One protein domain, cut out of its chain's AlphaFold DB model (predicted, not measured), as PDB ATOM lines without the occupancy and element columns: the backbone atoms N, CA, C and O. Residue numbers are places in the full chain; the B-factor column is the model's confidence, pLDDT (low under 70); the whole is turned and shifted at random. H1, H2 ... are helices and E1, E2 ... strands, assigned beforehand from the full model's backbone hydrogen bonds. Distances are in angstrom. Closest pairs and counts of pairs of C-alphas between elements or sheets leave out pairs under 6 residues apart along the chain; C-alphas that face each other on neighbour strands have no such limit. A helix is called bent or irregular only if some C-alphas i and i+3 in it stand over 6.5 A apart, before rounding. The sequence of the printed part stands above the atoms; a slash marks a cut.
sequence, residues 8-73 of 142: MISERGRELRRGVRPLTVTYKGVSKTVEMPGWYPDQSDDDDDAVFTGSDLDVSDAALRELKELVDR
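This is residues 8 to 73 of the 142 residues of the protein "Putative transcriptional regulator, XRE family" of Azospirillum lipoferum (strain 4B) (UniProt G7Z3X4). A long, bent hairpin of two antiparallel strands, E1 and E2, has one helix, H1, packed lengthwise along it. A loop, residues 42 to 53, leads from E2 to H1. The 66 printed residues run E1, E2, H1, class mixed; the whole is only just loose, close to compact, with radius of gyration of the C-alphas 13.4 A, elongated at 43 by 23 by 17 A.

Residues 8 to 9 pair antiparallel with residues 15 to 16 of E1, residues 15 to 27. E1 and E2, residues 30 to 41, form a hairpin at 168 degrees; N 19 and O 38 are 2.8 A apart, within hydrogen-bond range. E1 bends by 81 degrees at residue 18, E2 by 82 degrees at residue 38. The closest C-alphas of E2 and H1, residues 54 to 72, are Pro 37 and Asp 56, 5.4 A; of E1 and H1, Tyr 27 and Leu 67, 6.3 A. In H1, 13 of 15 O i to N i+4 pairs are within range.

E1, 31.4 A long, begins at C-alpha 15 (49.344, 45.494, 2.267). E2 measures 28.1 A. H1, 25.5 A with a kink of 29 degrees near residue 61, ends at C-alpha 72 (14.785, 26.739, -5.833).

The C-alphas of Gly 13 and Arg 73 are farthest apart, 43.4 A. The printed part has no cut; the link E2 to H1 is long. Residues 44 to 46 have pLDDT under 70.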
ATOM      1  N   MET A   8      48.038  45.147  -3.494       90.31
ATOM      2  CA  MET A   8      47.089  46.245  -3.272       90.31
ATOM      3  C   MET A   8      47.162  46.744  -1.826       90.31
ATOM      4  O   MET A   8      47.698  46.061  -0.959       90.31
ATOM      5  N   ILE A   9      46.627  47.940  -1.574       88.50
ATOM      6  CA  ILE A   9      46.457  48.484  -0.223       88.50
ATOM      7  C   ILE A   9      44.965  48.458   0.111       88.50
ATOM      8  O   ILE A   9      44.162  48.968  -0.673       88.50
ATOM      9  N   SER A  10      44.597  47.856   1.242       87.69
ATOM     10  CA  SER A  10      43.212  47.845   1.727       87.69
ATOM     11  C   SER A  10      42.745  49.254   2.110       87.69
ATOM     12  O   SER A  10      43.555  50.153   2.342       87.69
ATOM     13  N   GLU A  11      41.435  49.454   2.278       83.81
ATOM     14  CA  GLU A  11      40.888  50.726   2.787       83.81
ATOM     15  C   GLU A  11      41.430  51.098   4.179       83.81
ATOM     16  O   GLU A  11      41.471  52.272   4.547       83.81
ATOM     17  N   ARG A  12      41.889  50.103   4.949       85.00
ATOM     18  CA  ARG A  12      42.503  50.275   6.273       85.00
ATOM     19  C   ARG A  12      44.026  50.448   6.214       85.00
ATOM     20  O   ARG A  12      44.669  50.515   7.259       85.00
ATOM     21  N   GLY A  13      44.615  50.523   5.018       85.75
ATOM     22  CA  GLY A  13      46.049  50.735   4.819       85.75
ATOM     23  C   GLY A  13      46.918  49.478   4.942       85.75
ATOM     24  O   GLY A  13      48.136  49.612   5.054       85.75
ATOM     25  N   ARG A  14      46.338  48.267   4.937       87.31
ATOM     26  CA  ARG A  14      47.102  47.005   4.988       87.31
ATOM     27  C   ARG A  14      47.601  46.612   3.595       87.31
ATOM     28  O   ARG A  14      46.876  46.772   2.617       87.31
ATOM     29  N   GLU A  15      48.826  46.091   3.505       90.50
ATOM     30  CA  GLU A  15      49.344  45.494   2.267       90.50
ATOM     31  C   GLU A  15      48.680  44.135   2.035       90.50
ATOM     32  O   GLU A  15      48.629  43.290   2.930       90.50
ATOM     33  N   LEU A  16      48.177  43.938   0.821       93.38
ATOM     34  CA  LEU A  16      47.515  42.725   0.378       93.38
ATOM     35  C   LEU A  16      48.258  42.146  -0.821       93.38
ATOM     36  O   LEU A  16      48.702  42.891  -1.700       93.38
ATOM     37  N   ARG A  17      48.336  40.819  -0.904       92.94
ATOM     38  CA  ARG A  17      48.972  40.097  -2.012       92.94
ATOM     39  C   ARG A  17      47.952  39.295  -2.791       92.94
ATOM     40  O   ARG A  17      47.033  38.721  -2.207       92.94
ATOM     41  N   ARG A  18      48.130  39.234  -4.111       94.25
ATOM     42  CA  ARG A  18      47.288  38.405  -4.966       94.25
ATOM     43  C   ARG A  18      47.425  36.941  -4.550       94.25
ATOM     44  O   ARG A  18      48.528  36.424  -4.389       94.25
ATOM     45  N   GLY A  19      46.297  36.268  -4.401       93.12
ATOM     46  CA  GLY A  19      46.238  34.870  -4.015       93.12
ATOM     47  C   GLY A  19      44.886  34.258  -4.336       93.12
ATOM     48  O   GLY A  19      44.015  34.891  -4.935       93.12
ATOM     49  N   VAL A  20      44.736  33.001  -3.938       94.06
ATOM     50  CA  VAL A  20      43.490  32.246  -4.032       94.06
ATOM     51  C   VAL A  20      43.255  31.601  -2.672       94.06
ATOM     52  O   VAL A  20      44.173  30.979  -2.135       94.06
ATOM     53  N   ARG A  21      42.067  31.794  -2.094       93.69
ATOM     54  CA  ARG A  21      41.681  31.214  -0.800       93.69
ATOM     55  C   ARG A  21      40.289  30.585  -0.886       93.69
ATOM     56  O   ARG A  21      39.458  31.061  -1.659       93.69
ATOM     57  N   PRO A  22      40.007  29.524  -0.112       94.25
ATOM     58  CA  PRO A  22      38.692  28.900  -0.112       94.25
ATOM     59  C   PRO A  22      37.643  29.832   0.512       94.25
ATOM     60  O   PRO A  22      37.755  30.214   1.673       94.25
ATOM     61  N   LEU A  23      36.577  30.136  -0.231       93.31
ATOM     62  CA  LEU A  23      35.411  30.874   0.255       93.31
ATOM     63  C   LEU A  23      34.170  29.983   0.226       93.31
ATOM     64  O   LEU A  23      33.856  29.353  -0.786       93.31
ATOM     65  N   THR A  24      33.424  29.955   1.331       95.12
ATOM     66  CA  THR A  24      32.166  29.204   1.416       95.12
ATOM     67  C   THR A  24      30.976  30.087   1.054       95.12
ATOM     68  O   THR A  24      30.587  30.971   1.813       95.12
ATOM     69  N   VAL A  25      30.346  29.801  -0.085       96.19
ATOM     70  CA  VAL A  25      29.091  30.427  -0.515       96.19
ATOM     71  C   VAL A  25      27.928  29.618   0.048       96.19
ATOM     72  O   VAL A  25      27.868  28.407  -0.151       96.19
ATOM     73  N   THR A  26      26.995  30.271   0.743       94.81
ATOM     74  CA  THR A  26      25.824  29.616   1.350       94.81
ATOM     75  C   THR A  26      24.530  30.238   0.842       94.81
ATOM     76  O   THR A  26      24.376  31.457   0.839       94.81
ATOM     77  N   TYR A  27      23.569  29.400   0.457       96.50
ATOM     78  CA  TYR A  27      22.228  29.813   0.054       96.50
ATOM     79  C   TYR A  27      21.186  28.867   0.653       96.50
ATOM     80  O   TYR A  27      21.225  27.662   0.415       96.50
ATOM     81  N   LYS A  28      20.256  29.414   1.452       93.75
ATOM     82  CA  LYS A  28      19.147  28.671   2.086       93.75
ATOM     83  C   LYS A  28      19.583  27.344   2.751       93.75
ATOM     84  O   LYS A  28      18.909  26.328   2.631       93.75
ATOM     85  N   GLY A  29      20.719  27.360   3.452       93.44
ATOM     86  CA  GLY A  29      21.244  26.204   4.194       93.44
ATOM     87  C   GLY A  29      22.050  25.195   3.369       93.44
ATOM     88  O   GLY A  29      22.542  24.225   3.936       93.44
ATOM     89  N   VAL A  30      22.224  25.420   2.062       94.25
ATOM     90  CA  VAL A  30      23.141  24.642   1.216       94.25
ATOM     91  C   VAL A  30      24.384  25.476   0.935       94.25
ATOM     92  O   VAL A  30      24.276  26.649   0.572       94.25
ATOM     93  N   SER A  31      25.557  24.869   1.088       95.81
ATOM     94  CA  SER A  31      26.843  25.550   0.941       95.81
ATOM     95  C   SER A  31      27.710  24.903  -0.133       95.81
ATOM     96  O   SER A  31      27.665  23.689  -0.340       95.81
ATOM     97  N   LYS A  32      28.525  25.719  -0.801       95.31
ATOM     98  CA  LYS A  32      29.563  25.298  -1.741       95.31
ATOM     99  C   LYS A  32      30.827  26.106  -1.471       95.31
ATOM    100  O   LYS A  32      30.771  27.332  -1.421       95.31
ATOM    101  N   THR A  33      31.957  25.427  -1.318       96.44
ATOM    102  CA  THR A  33      33.269  26.075  -1.213       96.44
ATOM    103  C   THR A  33      33.869  26.244  -2.603       96.44
ATOM    104  O   THR A  33      33.818  25.320  -3.418       96.44
ATOM    105  N   VAL A  34      34.407  27.429  -2.880       95.69
ATOM    106  CA  VAL A  34      35.099  27.757  -4.129       95.69
ATOM    107  C   VAL A  34      36.456  28.385  -3.861       95.69
ATOM    108  O   VAL A  34      36.649  29.054  -2.852       95.69
ATOM    109  N   GLU A  35      37.377  28.185  -4.795       95.88
ATOM    110  CA  GLU A  35      38.698  28.807  -4.791       95.88
ATOM    111  C   GLU A  35      38.572  30.260  -5.257       95.88
ATOM    112  O   GLU A  35      38.440  30.528  -6.450       95.88
ATOM    113  N   MET A  36      38.550  31.191  -4.305       94.94
ATOM    114  CA  MET A  36      38.282  32.602  -4.544       94.94
ATOM    115  C   MET A  36      39.586  33.357  -4.828       94.94
ATOM    116  O   MET A  36      40.416  33.501  -3.922       94.94
ATOM    117  N   PRO A  37      39.809  33.848  -6.058       94.75
ATOM    118  CA  PRO A  37      40.925  34.736  -6.336       94.75
ATOM    119  C   PRO A  37      40.680  36.109  -5.701       94.75
ATOM    120  O   PRO A  37      39.544  36.541  -5.550       94.75
ATOM    121  N   GLY A  38      41.745  36.800  -5.315       94.06
ATOM    122  CA  GLY A  38      41.645  38.130  -4.721       94.06
ATOM    123  C   GLY A  38      42.968  38.583  -4.131       94.06
ATOM    124  O   GLY A  38      43.984  37.898  -4.261       94.06
ATOM    125  N   TRP A  39      42.963  39.740  -3.484       94.38
ATOM    126  CA  TRP A  39      44.093  40.207  -2.694       94.38
ATOM    127  C   TRP A  39      43.808  39.976  -1.228       94.38
ATOM    128  O   TRP A  39      42.796  40.445  -0.725       94.38
ATOM    129  N   TYR A  40      44.721  39.286  -0.558       93.12
ATOM    130  CA  TYR A  40      44.560  38.866   0.825       93.12
ATOM    131  C   TYR A  40      45.706  39.390   1.689       93.12
ATOM    132  O   TYR A  40      46.825  39.548   1.187       93.12
ATOM    133  N   PRO A  41      45.467  39.635   2.987       91.00
ATOM    134  CA  PRO A  41      46.542  39.927   3.922       91.00
ATOM    135  C   PRO A  41      47.444  38.697   4.112       91.00
ATOM    136  O   PRO A  41      46.992  37.551   4.038       91.00
ATOM    137  N   ASP A  42      48.730  38.926   4.392       83.50
ATOM    138  CA  ASP A  42      49.705  37.844   4.620       83.50
ATOM    139  C   ASP A  42      49.322  36.957   5.824       83.50
ATOM    140  O   ASP A  42      49.646  35.770   5.853       83.50
ATOM    141  N   GLN A  43      48.594  37.508   6.803       76.81
ATOM    142  CA  GLN A  43      48.042  36.747   7.924       76.81
ATOM    143  C   GLN A  43      46.697  36.120   7.528       76.81
ATOM    144  O   GLN A  43      45.814  36.794   7.006       76.81
ATOM    145  N   SER A  44      46.559  34.814   7.758       63.56
ATOM    146  CA  SER A  44      45.424  33.988   7.320       63.56
ATOM    147  C   SER A  44      44.181  34.069   8.200       63.56
ATOM    148  O   SER A  44      43.153  33.505   7.844       63.56
ATOM    149  N   ASP A  45      44.290  34.701   9.365       67.31
ATOM    150  CA  ASP A  45      43.292  34.543  10.425       67.31
ATOM    151  C   ASP A  45      42.143  35.557  10.309       67.31
ATOM    152  O   ASP A  45      41.145  35.440  11.017       67.31
ATOM    153  N   ASP A  46      42.281  36.537   9.411       68.81
ATOM    154  CA  ASP A  46      41.298  37.587   9.171       68.81
ATOM    155  C   ASP A  46      41.350  38.067   7.706       68.81
ATOM    156  O   ASP A  46      42.181  38.898   7.330       68.81
ATOM    157  N   ASP A  47      40.450  37.527   6.880       78.44
ATOM    158  CA  ASP A  47      40.239  37.943   5.487       78.44
ATOM    159  C   ASP A  47      39.331  39.187   5.370       78.44
ATOM    160  O   ASP A  47      38.946  39.546   4.259       78.44
ATOM    161  N   ASP A  48      39.008  39.892   6.468       79.06
ATOM    162  CA  ASP A  48      38.126  41.075   6.451       79.06
ATOM    163  C   ASP A  48      38.634  42.209   5.545       79.06
ATOM    164  O   ASP A  48      37.860  43.065   5.116       79.06
ATOM    165  N   ASP A  49      39.936  42.232   5.258       85.25
ATOM    166  CA  ASP A  49      40.566  43.210   4.369       85.25
ATOM    167  C   ASP A  49      40.754  42.697   2.934       85.25
ATOM    168  O   ASP A  49      41.398  43.374   2.130       85.25
ATOM    169  N   ALA A  50      40.234  41.513   2.601       90.56
ATOM    170  CA  ALA A  50      40.367  40.965   1.263       90.56
ATOM    171  C   ALA A  50      39.679  41.861   0.222       90.56
ATOM    172  O   ALA A  50      38.562  42.344   0.414       90.56
ATOM    173  N   VAL A  51      40.351  42.069  -0.910       92.19
ATOM    174  CA  VAL A  51      39.839  42.879  -2.021       92.19
ATOM    175  C   VAL A  51      39.601  41.986  -3.229       92.19
ATOM    176  O   VAL A  51      40.475  41.218  -3.633       92.19
ATOM    177  N   PHE A  52      38.422  42.132  -3.830       92.31
ATOM    178  CA  PHE A  52      37.992  41.400  -5.018       92.31
ATOM    179  C   PHE A  52      37.658  42.379  -6.137       92.31
ATOM    180  O   PHE A  52      36.986  43.389  -5.921       92.31
ATOM    181  N   THR A  53      38.107  42.076  -7.349       91.12
ATOM    182  CA  THR A  53      37.646  42.774  -8.554       91.12
ATOM    183  C   THR A  53      36.400  42.098  -9.126       91.12
ATOM    184  O   THR A  53      36.044  40.992  -8.730       91.12
ATOM    185  N   GLY A  54      35.726  42.743 -10.085       88.94
ATOM    186  CA  GLY A  54      34.531  42.165 -10.713       88.94
ATOM    187  C   GLY A  54      34.771  40.767 -11.299       88.94
ATOM    188  O   GLY A  54      33.945  39.884 -11.113       88.94
ATOM    189  N   SER A  55      35.932  40.542 -11.922       89.19
ATOM    190  CA  SER A  55      36.311  39.237 -12.478       89.19
ATOM    191  C   SER A  55      36.663  38.191 -11.415       89.19
ATOM    192  O   SER A  55      36.542  36.997 -11.674       89.19
ATOM    193  N   ASP A  56      37.067  38.607 -10.210       91.44
ATOM    194  CA  ASP A  56      37.266  37.683  -9.090       91.44
ATOM    195  C   ASP A  56      35.917  37.175  -8.559       91.44
ATOM    196  O   ASP A  56      35.738  35.983  -8.292       91.44
ATOM    197  N   LEU A  57      34.938  38.082  -8.467       93.12
ATOM    198  CA  LEU A  57      33.599  37.786  -7.959       93.12
ATOM    199  C   LEU A  57      32.834  36.786  -8.834       93.12
ATOM    200  O   LEU A  57      32.015  36.038  -8.291       93.12
ATOM    201  N   ASP A  58      33.153  36.690 -10.131       93.25
ATOM    202  CA  ASP A  58      32.545  35.744 -11.077       93.25
ATOM    203  C   ASP A  58      32.533  34.298 -10.555       93.25
ATOM    204  O   ASP A  58      31.572  33.558 -10.799       93.25
ATOM    205  N   VAL A  59      33.567  33.895  -9.803       93.38
ATOM    206  CA  VAL A  59      33.682  32.551  -9.213       93.38
ATOM    207  C   VAL A  59      32.606  32.324  -8.150       93.38
ATOM    208  O   VAL A  59      31.883  31.321  -8.183       93.38
ATOM    209  N   SER A  60      32.466  33.266  -7.217       93.94
ATOM    210  CA  SER A  60      31.453  33.189  -6.161       93.94
ATOM    211  C   SER A  60      30.036  33.381  -6.696       93.94
ATOM    212  O   SER A  60      29.119  32.672  -6.279       93.94
ATOM    213  N   ASP A  61      29.863  34.249  -7.693       94.56
ATOM    214  CA  ASP A  61      28.587  34.479  -8.358       94.56
ATOM    215  C   ASP A  61      28.132  33.236  -9.122       94.56
ATOM    216  O   ASP A  61      26.953  32.875  -9.087       94.56
ATOM    217  N   ALA A  62      29.050  32.536  -9.794       93.31
ATOM    218  CA  ALA A  62      28.753  31.258 -10.431       93.31
ATOM    219  C   ALA A  62      28.291  30.218  -9.402       93.31
ATOM    220  O   ALA A  62      27.250  29.590  -9.604       93.31
ATOM    221  N   ALA A  63      28.996  30.097  -8.275       94.44
ATOM    222  CA  ALA A  63      28.603  29.195  -7.195       94.44
ATOM    223  C   ALA A  63      27.228  29.543  -6.610       94.44
ATOM    224  O   ALA A  63      26.397  28.656  -6.420       94.44
ATOM    225  N   LEU A  64      26.951  30.828  -6.377       95.00
ATOM    226  CA  LEU A  64      25.656  31.281  -5.879       95.00
ATOM    227  C   LEU A  64      24.532  30.981  -6.878       95.00
ATOM    228  O   LEU A  64      23.460  30.525  -6.477       95.00
ATOM    229  N   ARG A  65      24.761  31.210  -8.178       93.19
ATOM    230  CA  ARG A  65      23.794  30.890  -9.241       93.19
ATOM    231  C   ARG A  65      23.464  29.399  -9.279       93.19
ATOM    232  O   ARG A  65      22.293  29.047  -9.377       93.19
ATOM    233  N   GLU A  66      24.467  28.533  -9.159       91.94
ATOM    234  CA  GLU A  66      24.258  27.081  -9.103       91.94
ATOM    235  C   GLU A  66      23.466  26.653  -7.863       91.94
ATOM    236  O   GLU A  66      22.536  25.852  -7.965       91.94
ATOM    237  N   LEU A  67      23.797  27.210  -6.693       93.50
ATOM    238  CA  LEU A  67      23.068  26.924  -5.459       93.50
ATOM    239  C   LEU A  67      21.600  27.355  -5.558       93.50
ATOM    240  O   LEU A  67      20.718  26.617  -5.119       93.50
ATOM    241  N   LYS A  68      21.324  28.513  -6.170       93.06
ATOM    242  CA  LYS A  68      19.957  28.986  -6.419       93.06
ATOM    243  C   LYS A  68      19.167  28.016  -7.291       93.06
ATOM    244  O   LYS A  68      18.091  27.592  -6.883       93.06
ATOM    245  N   GLU A  69      19.713  27.597  -8.434       93.19
ATOM    246  CA  GLU A  69      19.049  26.608  -9.297       93.19
ATOM    247  C   GLU A  69      18.771  25.292  -8.563       93.19
ATOM    248  O   GLU A  69      17.688  24.717  -8.693       93.19
ATOM    249  N   LEU A  70      19.740  24.816  -7.776       90.12
ATOM    250  CA  LEU A  70      19.628  23.563  -7.035       90.12
ATOM    251  C   LEU A  70      18.539  23.622  -5.960       90.12
ATOM    252  O   LEU A  70      17.755  22.676  -5.822       90.12
ATOM    253  N   VAL A  71      18.515  24.705  -5.183       92.56
ATOM    254  CA  VAL A  71      17.601  24.855  -4.049       92.56
ATOM    255  C   VAL A  71      16.201  25.233  -4.517       92.56
ATOM    256  O   VAL A  71      15.230  24.606  -4.100       92.56
ATOM    257  N   ASP A  72      16.086  26.220  -5.405       93.56
ATOM    258  CA  ASP A  72      14.785  26.739  -5.833       93.56
ATOM    259  C   ASP A  72      14.141  25.853  -6.907       93.56
ATOM    260  O   ASP A  72      12.924  25.881  -7.089       93.56
ATOM    261  N   ARG A  73      14.938  25.007  -7.578       94.19
ATOM    262  CA  ARG A  73      14.512  24.154  -8.701       94.19
ATOM    263  C   ARG A  73      13.932  24.951  -9.863       94.19
ATOM    264  O   ARG A  73      13.092  24.444 -10.600       94.19
TER     265      ARG A  73